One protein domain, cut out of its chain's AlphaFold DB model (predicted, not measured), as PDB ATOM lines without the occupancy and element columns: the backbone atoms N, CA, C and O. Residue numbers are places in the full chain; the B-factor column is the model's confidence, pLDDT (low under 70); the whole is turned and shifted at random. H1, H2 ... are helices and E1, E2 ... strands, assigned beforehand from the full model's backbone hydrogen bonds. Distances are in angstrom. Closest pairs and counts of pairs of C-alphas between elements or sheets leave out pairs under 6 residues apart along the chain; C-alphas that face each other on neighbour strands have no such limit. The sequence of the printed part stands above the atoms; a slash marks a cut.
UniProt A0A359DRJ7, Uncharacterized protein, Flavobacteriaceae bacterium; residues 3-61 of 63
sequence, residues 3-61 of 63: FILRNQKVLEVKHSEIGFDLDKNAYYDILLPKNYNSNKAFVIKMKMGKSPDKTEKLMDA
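AT A GLANCE: This is residues 3 to 61 of the 63 residues of an uncharacterized protein of Flavobacteriaceae bacterium (UniProt A0A359DRJ7). With little regular structure, the hairpin E1 and E2 and nearby E3 make a body from which a tail, residues 52 to 61, sticks out with H1. The 59 printed residues have three named strands, then one helix, class mixed, 19 residues in named elements. The whole is extended, 54 by 24 by 17 A, radius of gyration of the C-alphas 16.4 A.

HOW THE PARTS SIT: E1, residues 10 to 15, and E2, residues 28 to 31, form an antiparallel hairpin; N 14 and O 29 are within hydrogen-bond range at 2.9 A. E3, residues 44 to 46, pairs with no named strand. H1, residues 56 to 61, is apart from the strands, with 0 of 2 O i to N i+4 and 1 of 3 O i to N i+3 pairs within range.

IN THESE COORDINATES: E1, 16.2 A long, begins at C-alpha 10, (193.604, 134.176, 195.163). E2 spans 9.7 A, E3 6.4 A. H1, 9.7 A, ends at C-alpha 61, (160.796, 152.576, 179.041).

THE WHOLE: The printed part has no cut. Links E1 to E2 and E2 to E3 are long. Residues 19 to 21 and 51 to 61 have pLDDT under 70.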
ATOM      1  N   PHE A   3     194.142 136.725 190.999       95.88
ATOM      2  CA  PHE A   3     195.211 135.990 191.672       95.88
ATOM      3  C   PHE A   3     196.597 136.506 191.294       95.88
ATOM      4  O   PHE A   3     196.822 137.002 190.187       95.88
ATOM      5  N   ILE A   4     197.549 136.345 192.209       95.12
ATOM      6  CA  ILE A   4     198.966 136.616 191.949       95.12
ATOM      7  C   ILE A   4     199.488 135.534 191.004       95.12
ATOM      8  O   ILE A   4     199.430 134.346 191.320       95.12
ATOM      9  N   LEU A   5     200.030 135.927 189.852       93.50
ATOM     10  CA  LEU A   5     200.388 134.979 188.795       93.50
ATOM     11  C   LEU A   5     201.472 133.980 189.235       93.50
ATOM     12  O   LEU A   5     201.411 132.810 188.876       93.50
ATOM     13  N   ARG A   6     202.435 134.425 190.054       91.06
ATOM     14  CA  ARG A   6     203.591 133.618 190.482       91.06
ATOM     15  C   ARG A   6     203.219 132.407 191.343       91.06
ATOM     16  O   ARG A   6     203.848 131.366 191.216       91.06
ATOM     17  N   ASN A   7     202.272 132.563 192.265       91.12
ATOM     18  CA  ASN A   7     201.933 131.539 193.264       91.12
ATOM     19  C   ASN A   7     200.446 131.159 193.252       91.12
ATOM     20  O   ASN A   7     200.003 130.426 194.130       91.12
ATOM     21  N   GLN A   8     199.683 131.681 192.287       92.38
ATOM     22  CA  GLN A   8     198.248 131.446 192.113       92.38
ATOM     23  C   GLN A   8     197.413 131.768 193.361       92.38
ATOM     24  O   GLN A   8     196.287 131.295 193.511       92.38
ATOM     25  N   LYS A   9     197.944 132.604 194.265       92.88
ATOM     26  CA  LYS A   9     197.233 133.028 195.468       92.88
ATOM     27  C   LYS A   9     196.047 133.888 195.051       92.88
ATOM     28  O   LYS A   9     196.239 134.939 194.440       92.88
ATOM     29  N   VAL A  10     194.846 133.434 195.394       93.88
ATOM     30  CA  VAL A  10     193.604 134.176 195.163       93.88
ATOM     31  C   VAL A  10     193.614 135.453 195.995       93.88
ATOM     32  O   VAL A  10     194.046 135.448 197.149       93.88
ATOM     33  N   LEU A  11     193.158 136.538 195.381       95.00
ATOM     34  CA  LEU A  11     193.064 137.855 195.989       95.00
ATOM     35  C   LEU A  11     191.603 138.207 196.240       95.00
ATOM     36  O   LEU A  11     190.724 137.887 195.434       95.00
ATOM     37  N   GLU A  12     191.367 138.892 197.351       94.12
ATOM     38  CA  GLU A  12     190.085 139.520 197.634       94.12
ATOM     39  C   GLU A  12     189.970 140.791 196.785       94.12
ATOM     40  O   GLU A  12     190.889 141.613 196.745       94.12
ATOM     41  N   VAL A  13     188.853 140.912 196.070       91.69
ATOM     42  CA  VAL A  13     188.548 142.045 195.195       91.69
ATOM     43  C   VAL A  13     187.246 142.660 195.677       91.69
ATOM     44  O   VAL A  13     186.238 141.955 195.759       91.69
ATOM     45  N   LYS A  14     187.264 143.954 195.989       90.06
ATOM     46  CA  LYS A  14     186.090 144.711 196.441       90.06
ATOM     47  C   LYS A  14     185.772 145.796 195.439       90.06
ATOM     48  O   LYS A  14     186.683 146.356 194.850       90.06
ATOM     49  N   HIS A  15     184.491 146.079 195.240       87.94
ATOM     50  CA  HIS A  15     184.105 147.281 194.515       87.94
ATOM     51  C   HIS A  15     184.521 148.500 195.343       87.94
ATOM     52  O   HIS A  15     184.208 148.556 196.532       87.94
ATOM     53  N   SER A  16     185.226 149.439 194.726       88.75
ATOM     54  CA  SER A  16     185.628 150.681 195.375       88.75
ATOM     55  C   SER A  16     184.532 151.715 195.194       88.75
ATOM     56  O   SER A  16     184.075 151.964 194.081       88.75
ATOM     57  N   GLU A  17     184.136 152.363 196.281       82.25
ATOM     58  CA  GLU A  17     183.224 153.509 196.247       82.25
ATOM     59  C   GLU A  17     184.003 154.792 195.938       82.25
ATOM     60  O   GLU A  17     183.996 155.757 196.698       82.25
ATOM     61  N   ILE A  18     184.727 154.775 194.818       79.38
ATOM     62  CA  ILE A  18     185.400 155.950 194.277       79.38
ATOM     63  C   ILE A  18     184.733 156.307 192.955       79.38
ATOM     64  O   ILE A  18     184.553 155.466 192.078       79.38
ATOM     65  N   GLY A  19     184.323 157.560 192.841       65.69
ATOM     66  CA  GLY A  19     183.706 158.101 191.645       65.69
ATOM     67  C   GLY A  19     183.877 159.604 191.667       65.69
ATOM     68  O   GLY A  19     183.524 160.261 192.648       65.69
ATOM     69  N   PHE A  20     184.463 160.141 190.605       68.81
ATOM     70  CA  PHE A  20     184.386 161.568 190.334       68.81
ATOM     71  C   PHE A  20     183.032 161.861 189.695       68.81
ATOM     72  O   PHE A  20     182.429 160.982 189.076       68.81
ATOM     73  N   ASP A  21     182.539 163.087 189.849       60.28
ATOM     74  CA  ASP A  21     181.299 163.458 189.177       60.28
ATOM     75  C   ASP A  21     181.467 163.248 187.657       60.28
ATOM     76  O   ASP A  21     182.496 163.616 187.087       60.28
ATOM     77  N   LEU A  22     180.481 162.599 187.027       70.81
ATOM     78  CA  LEU A  22     180.471 162.109 185.632       70.81
ATOM     79  C   LEU A  22     181.319 160.864 185.296       70.81
ATOM     80  O   LEU A  22     181.279 160.408 184.145       70.81
ATOM     81  N   ASP A  23     182.043 160.273 186.248       79.38
ATOM     82  CA  ASP A  23     182.810 159.051 185.998       79.38
ATOM     83  C   ASP A  23     181.883 157.844 185.767       79.38
ATOM     84  O   ASP A  23     180.932 157.594 186.508       79.38
ATOM     85  N   LYS A  24     182.145 157.093 184.695       79.06
ATOM     86  CA  LYS A  24     181.377 155.894 184.312       79.06
ATOM     87  C   LYS A  24     182.161 154.606 184.539       79.06
ATOM     88  O   LYS A  24     181.647 153.531 184.221       79.06
ATOM     89  N   ASN A  25     183.393 154.708 185.026       83.56
ATOM     90  CA  ASN A  25     184.247 153.561 185.270       83.56
ATOM     91  C   ASN A  25     183.872 152.873 186.584       83.56
ATOM     92  O   ASN A  25     183.391 153.496 187.527       83.56
ATOM     93  N   ALA A  26     184.108 151.564 186.635       82.94
ATOM     94  CA  ALA A  26     184.032 150.792 187.864       82.94
ATOM     95  C   ALA A  26     185.446 150.595 188.410       82.94
ATOM     96  O   ALA A  26     186.341 150.145 187.688       82.94
ATOM     97  N   TYR A  27     185.628 150.904 189.686       87.50
ATOM     98  CA  TYR A  27     186.901 150.770 190.379       87.50
ATOM     99  C   TYR A  27     186.835 149.627 191.381       87.50
ATOM    100  O   TYR A  27     185.772 149.303 191.913       87.50
ATOM    101  N   TYR A  28     187.980 148.994 191.616       89.31
ATOM    102  CA  TYR A  28     188.069 147.851 192.508       89.31
ATOM    103  C   TYR A  28     189.344 147.896 193.342       89.31
ATOM    104  O   TYR A  28     190.442 148.048 192.801       89.31
ATOM    105  N   ASP A  29     189.195 147.646 194.637       92.12
ATOM    106  CA  ASP A  29     190.297 147.442 195.560       92.12
ATOM    107  C   ASP A  29     190.743 145.988 195.487       92.12
ATOM    108  O   ASP A  29     189.928 145.060 195.528       92.12
ATOM    109  N   ILE A  30     192.056 145.783 195.417       93.19
ATOM    110  CA  ILE A  30     192.672 144.460 195.465       93.19
ATOM    111  C   ILE A  30     193.472 144.358 196.757       93.19
ATOM    112  O   ILE A  30     194.483 145.036 196.936       93.19
ATOM    113  N   LEU A  31     193.041 143.472 197.651       94.19
ATOM    114  CA  LEU A  31     193.711 143.248 198.926       94.19
ATOM    115  C   LEU A  31     194.811 142.201 198.760       94.19
ATOM    116  O   LEU A  31     194.552 141.027 198.482       94.19
ATOM    117  N   LEU A  32     196.058 142.629 198.957       92.75
ATOM    118  CA  LEU A  32     197.192 141.716 199.048       92.75
ATOM    119  C   LEU A  32     197.185 140.999 200.412       92.75
ATOM    120  O   LEU A  32     196.839 141.608 201.427       92.75
ATOM    121  N   PRO A  33     197.598 139.720 200.479       90.06
ATOM    122  CA  PRO A  33     197.764 139.031 201.754       90.06
ATOM    123  C   PRO A  33     198.736 139.793 202.660       90.06
ATOM    124  O   PRO A  33     199.786 140.229 202.197       90.06
ATOM    125  N   LYS A  34     198.438 139.891 203.963       90.00
ATOM    126  CA  LYS A  34     199.270 140.638 204.931       90.00
ATOM    127  C   LYS A  34     200.748 140.223 204.938       90.00
ATOM    128  O   LYS A  34     201.613 141.028 205.254       90.00
ATOM    129  N   ASN A  35     201.032 138.965 204.607       90.06
ATOM    130  CA  ASN A  35     202.376 138.394 204.559       90.06
ATOM    131  C   ASN A  35     202.970 138.332 203.140       90.06
ATOM    132  O   ASN A  35     203.996 137.684 202.935       90.06
ATOM    133  N   TYR A  36     202.334 138.959 202.149       91.50
ATOM    134  CA  TYR A  36     202.878 139.026 200.802       91.50
ATOM    135  C   TYR A  36     203.931 140.133 200.717       91.50
ATOM    136  O   TYR A  36     203.612 141.315 200.645       91.50
ATOM    137  N   ASN A  37     205.199 139.729 200.711       90.38
ATOM    138  CA  ASN A  37     206.340 140.601 200.473       90.38
ATOM    139  C   ASN A  37     207.082 140.092 199.232       90.38
ATOM    140  O   ASN A  37     207.385 138.900 199.127       90.38
ATOM    141  N   SER A  38     207.336 140.979 198.272       89.06
ATOM    142  CA  SER A  38     208.084 140.650 197.064       89.06
ATOM    143  C   SER A  38     209.215 141.650 196.885       89.06
ATOM    144  O   SER A  38     208.987 142.850 196.797       89.06
ATOM    145  N   ASN A  39     210.438 141.139 196.759       92.62
ATOM    146  CA  ASN A  39     211.624 141.920 196.405       92.62
ATOM    147  C   ASN A  39     211.731 142.206 194.895       92.62
ATOM    148  O   ASN A  39     212.749 142.706 194.422       92.62
ATOM    149  N   LYS A  40     210.705 141.831 194.126       91.88
ATOM    150  CA  LYS A  40     210.603 142.019 192.678       91.88
ATOM    151  C   LYS A  40     209.183 142.438 192.312       91.88
ATOM    152  O   LYS A  40     208.234 142.120 193.032       91.88
ATOM    153  N   ALA A  41     209.039 143.086 191.160       94.69
ATOM    154  CA  ALA A  41     207.733 143.324 190.559       94.69
ATOM    155  C   ALA A  41     206.951 142.007 190.400       94.69
ATOM    156  O   ALA A  41     207.528 140.929 190.223       94.69
ATOM    157  N   PHE A  42     205.629 142.098 190.472       94.06
ATOM    158  CA  PHE A  42     204.732 140.958 190.347       94.06
ATOM    159  C   PHE A  42     203.535 141.318 189.473       94.06
ATOM    160  O   PHE A  42     203.248 142.486 189.227       94.06
ATOM    161  N   VAL A  43     202.847 140.285 188.996       95.69
ATOM    162  CA  VAL A  43     201.703 140.413 188.093       95.69
ATOM    163  C   VAL A  43     200.481 139.795 188.752       95.69
ATOM    164  O   VAL A  43     200.561 138.712 189.341       95.69
ATOM    165  N   ILE A  44     199.346 140.471 188.617       95.19
ATOM    166  CA  ILE A  44     198.036 139.963 189.008       95.19
ATOM    167  C   ILE A  44     197.287 139.596 187.731       95.19
ATOM    168  O   ILE A  44     197.155 140.415 186.822       95.19
ATOM    169  N   LYS A  45     196.781 138.366 187.656       95.00
ATOM    170  CA  LYS A  45     195.861 137.950 186.598       95.00
ATOM    171  C   LYS A  45     194.436 138.078 187.113       95.00
ATOM    172  O   LYS A  45     194.115 137.593 188.197       95.00
ATOM    173  N   MET A  46     193.580 138.720 186.324       92.75
ATOM    174  CA  MET A  46     192.183 138.964 186.674       92.75
ATOM    175  C   MET A  46     191.253 138.462 185.577       92.75
ATOM    176  O   MET A  46     191.526 138.624 184.391       92.75
ATOM    177  N   LYS A  47     190.136 137.865 185.986       88.81
ATOM    178  CA  LYS A  47     188.988 137.573 185.127       88.81
ATOM    179  C   LYS A  47     187.841 138.484 185.546       88.81
ATOM    180  O   LYS A  47     187.336 138.332 186.665       88.81
ATOM    181  N   MET A  48     187.465 139.404 184.660       80.44
ATOM    182  CA  MET A  48     186.286 140.250 184.826       80.44
ATOM    183  C   MET A  48     185.028 139.530 184.337       80.44
ATOM    184  O   MET A  48     185.092 138.688 183.437       80.44
ATOM    185  N   GLY A  49     183.899 139.818 184.984       76.69
ATOM    186  CA  GLY A  49     182.585 139.429 184.480       76.69
ATOM    187  C   GLY A  49     182.179 140.302 183.292       76.69
ATOM    188  O   GLY A  49     182.830 141.304 183.003       76.69
ATOM    189  N   LYS A  50     181.094 139.928 182.608       70.12
ATOM    190  CA  LYS A  50     180.454 140.843 181.658       70.12
ATOM    191  C   LYS A  50     179.856 142.013 182.442       70.12
ATOM    192  O   LYS A  50     179.206 141.786 183.461       70.12
ATOM    193  N   SER A  51     180.089 143.237 181.973       62.03
ATOM    194  CA  SER A  51     179.320 144.393 182.437       62.03
ATOM    195  C   SER A  51     177.859 144.181 182.027       62.03
ATOM    196  O   SER A  51     177.640 143.742 180.895       62.03
ATOM    197  N   PRO A  52     176.861 144.436 182.890       54.22
ATOM    198  CA  PRO A  52     175.490 144.530 182.423       54.22
ATOM    199  C   PRO A  52     175.426 145.736 181.486       54.22
ATOM    200  O   PRO A  52     175.579 146.881 181.916       54.22
ATOM    201  N   ASP A  53     175.273 145.475 180.191       50.59
ATOM    202  CA  ASP A  53     175.045 146.523 179.210       50.59
ATOM    203  C   ASP A  53     173.845 147.356 179.678       50.59
ATOM    204  O   ASP A  53     172.729 146.858 179.817       50.59
ATOM    205  N   LYS A  54     174.067 148.654 179.927       52.34
ATOM    206  CA  LYS A  54     173.012 149.620 180.299       52.34
ATOM    207  C   LYS A  54     171.918 149.766 179.225       52.34
ATOM    208  O   LYS A  54     170.995 150.556 179.400       52.34
ATOM    209  N   THR A  55     172.020 149.035 178.120       52.38
ATOM    210  CA  THR A  55     171.123 149.085 176.971       52.38
ATOM    211  C   THR A  55     169.774 148.413 177.240       52.38
ATOM    212  O   THR A  55     168.773 148.877 176.703       52.38
ATOM    213  N   GLU A  56     169.701 147.387 178.099       49.75
ATOM    214  CA  GLU A  56     168.434 146.667 178.344       49.75
ATOM    215  C   GLU A  56     167.379 147.546 179.038       49.75
ATOM    216  O   GLU A  56     166.225 147.569 178.624       49.75
ATOM    217  N   LYS A  57     167.773 148.385 180.007       50.88
ATOM    218  CA  LYS A  57     166.822 149.241 180.746       50.88
ATOM    219  C   LYS A  57     166.225 150.402 179.943       50.88
ATOM    220  O   LYS A  57     165.303 151.051 180.426       50.88
ATOM    221  N   LEU A  58     166.743 150.697 178.749       52.31
ATOM    222  CA  LEU A  58     166.194 151.744 177.876       52.31
ATOM    223  C   LEU A  58     165.093 151.217 176.943       52.31
ATOM    224  O   LEU A  58     164.319 152.023 176.430       52.31
ATOM    225  N   MET A  59     165.008 149.899 176.727       59.47
ATOM    226  CA  MET A  59     163.986 149.297 175.861       59.47
ATOM    227  C   MET A  59     162.628 149.164 176.566       59.47
ATOM    228  O   MET A  59     161.604 149.407 175.933       59.47
ATOM    229  N   ASP A  60     162.615 148.895 177.876       57.22
ATOM    230  CA  ASP A  60     161.376 148.769 178.667       57.22
ATOM    231  C   ASP A  60     160.673 150.112 178.945       57.22
ATOM    232  O   ASP A  60     159.492 150.141 179.270       57.22
ATOM    233  N   ALA A  61     161.368 151.246 178.803       56.25
ATOM    234  CA  ALA A  61     160.796 152.576 179.041       56.25
ATOM    235  C   ALA A  61     160.018 153.147 177.835       56.25
ATOM    236  O   ALA A  61     159.599 154.306 177.869       56.25
TER     237      ALA A  61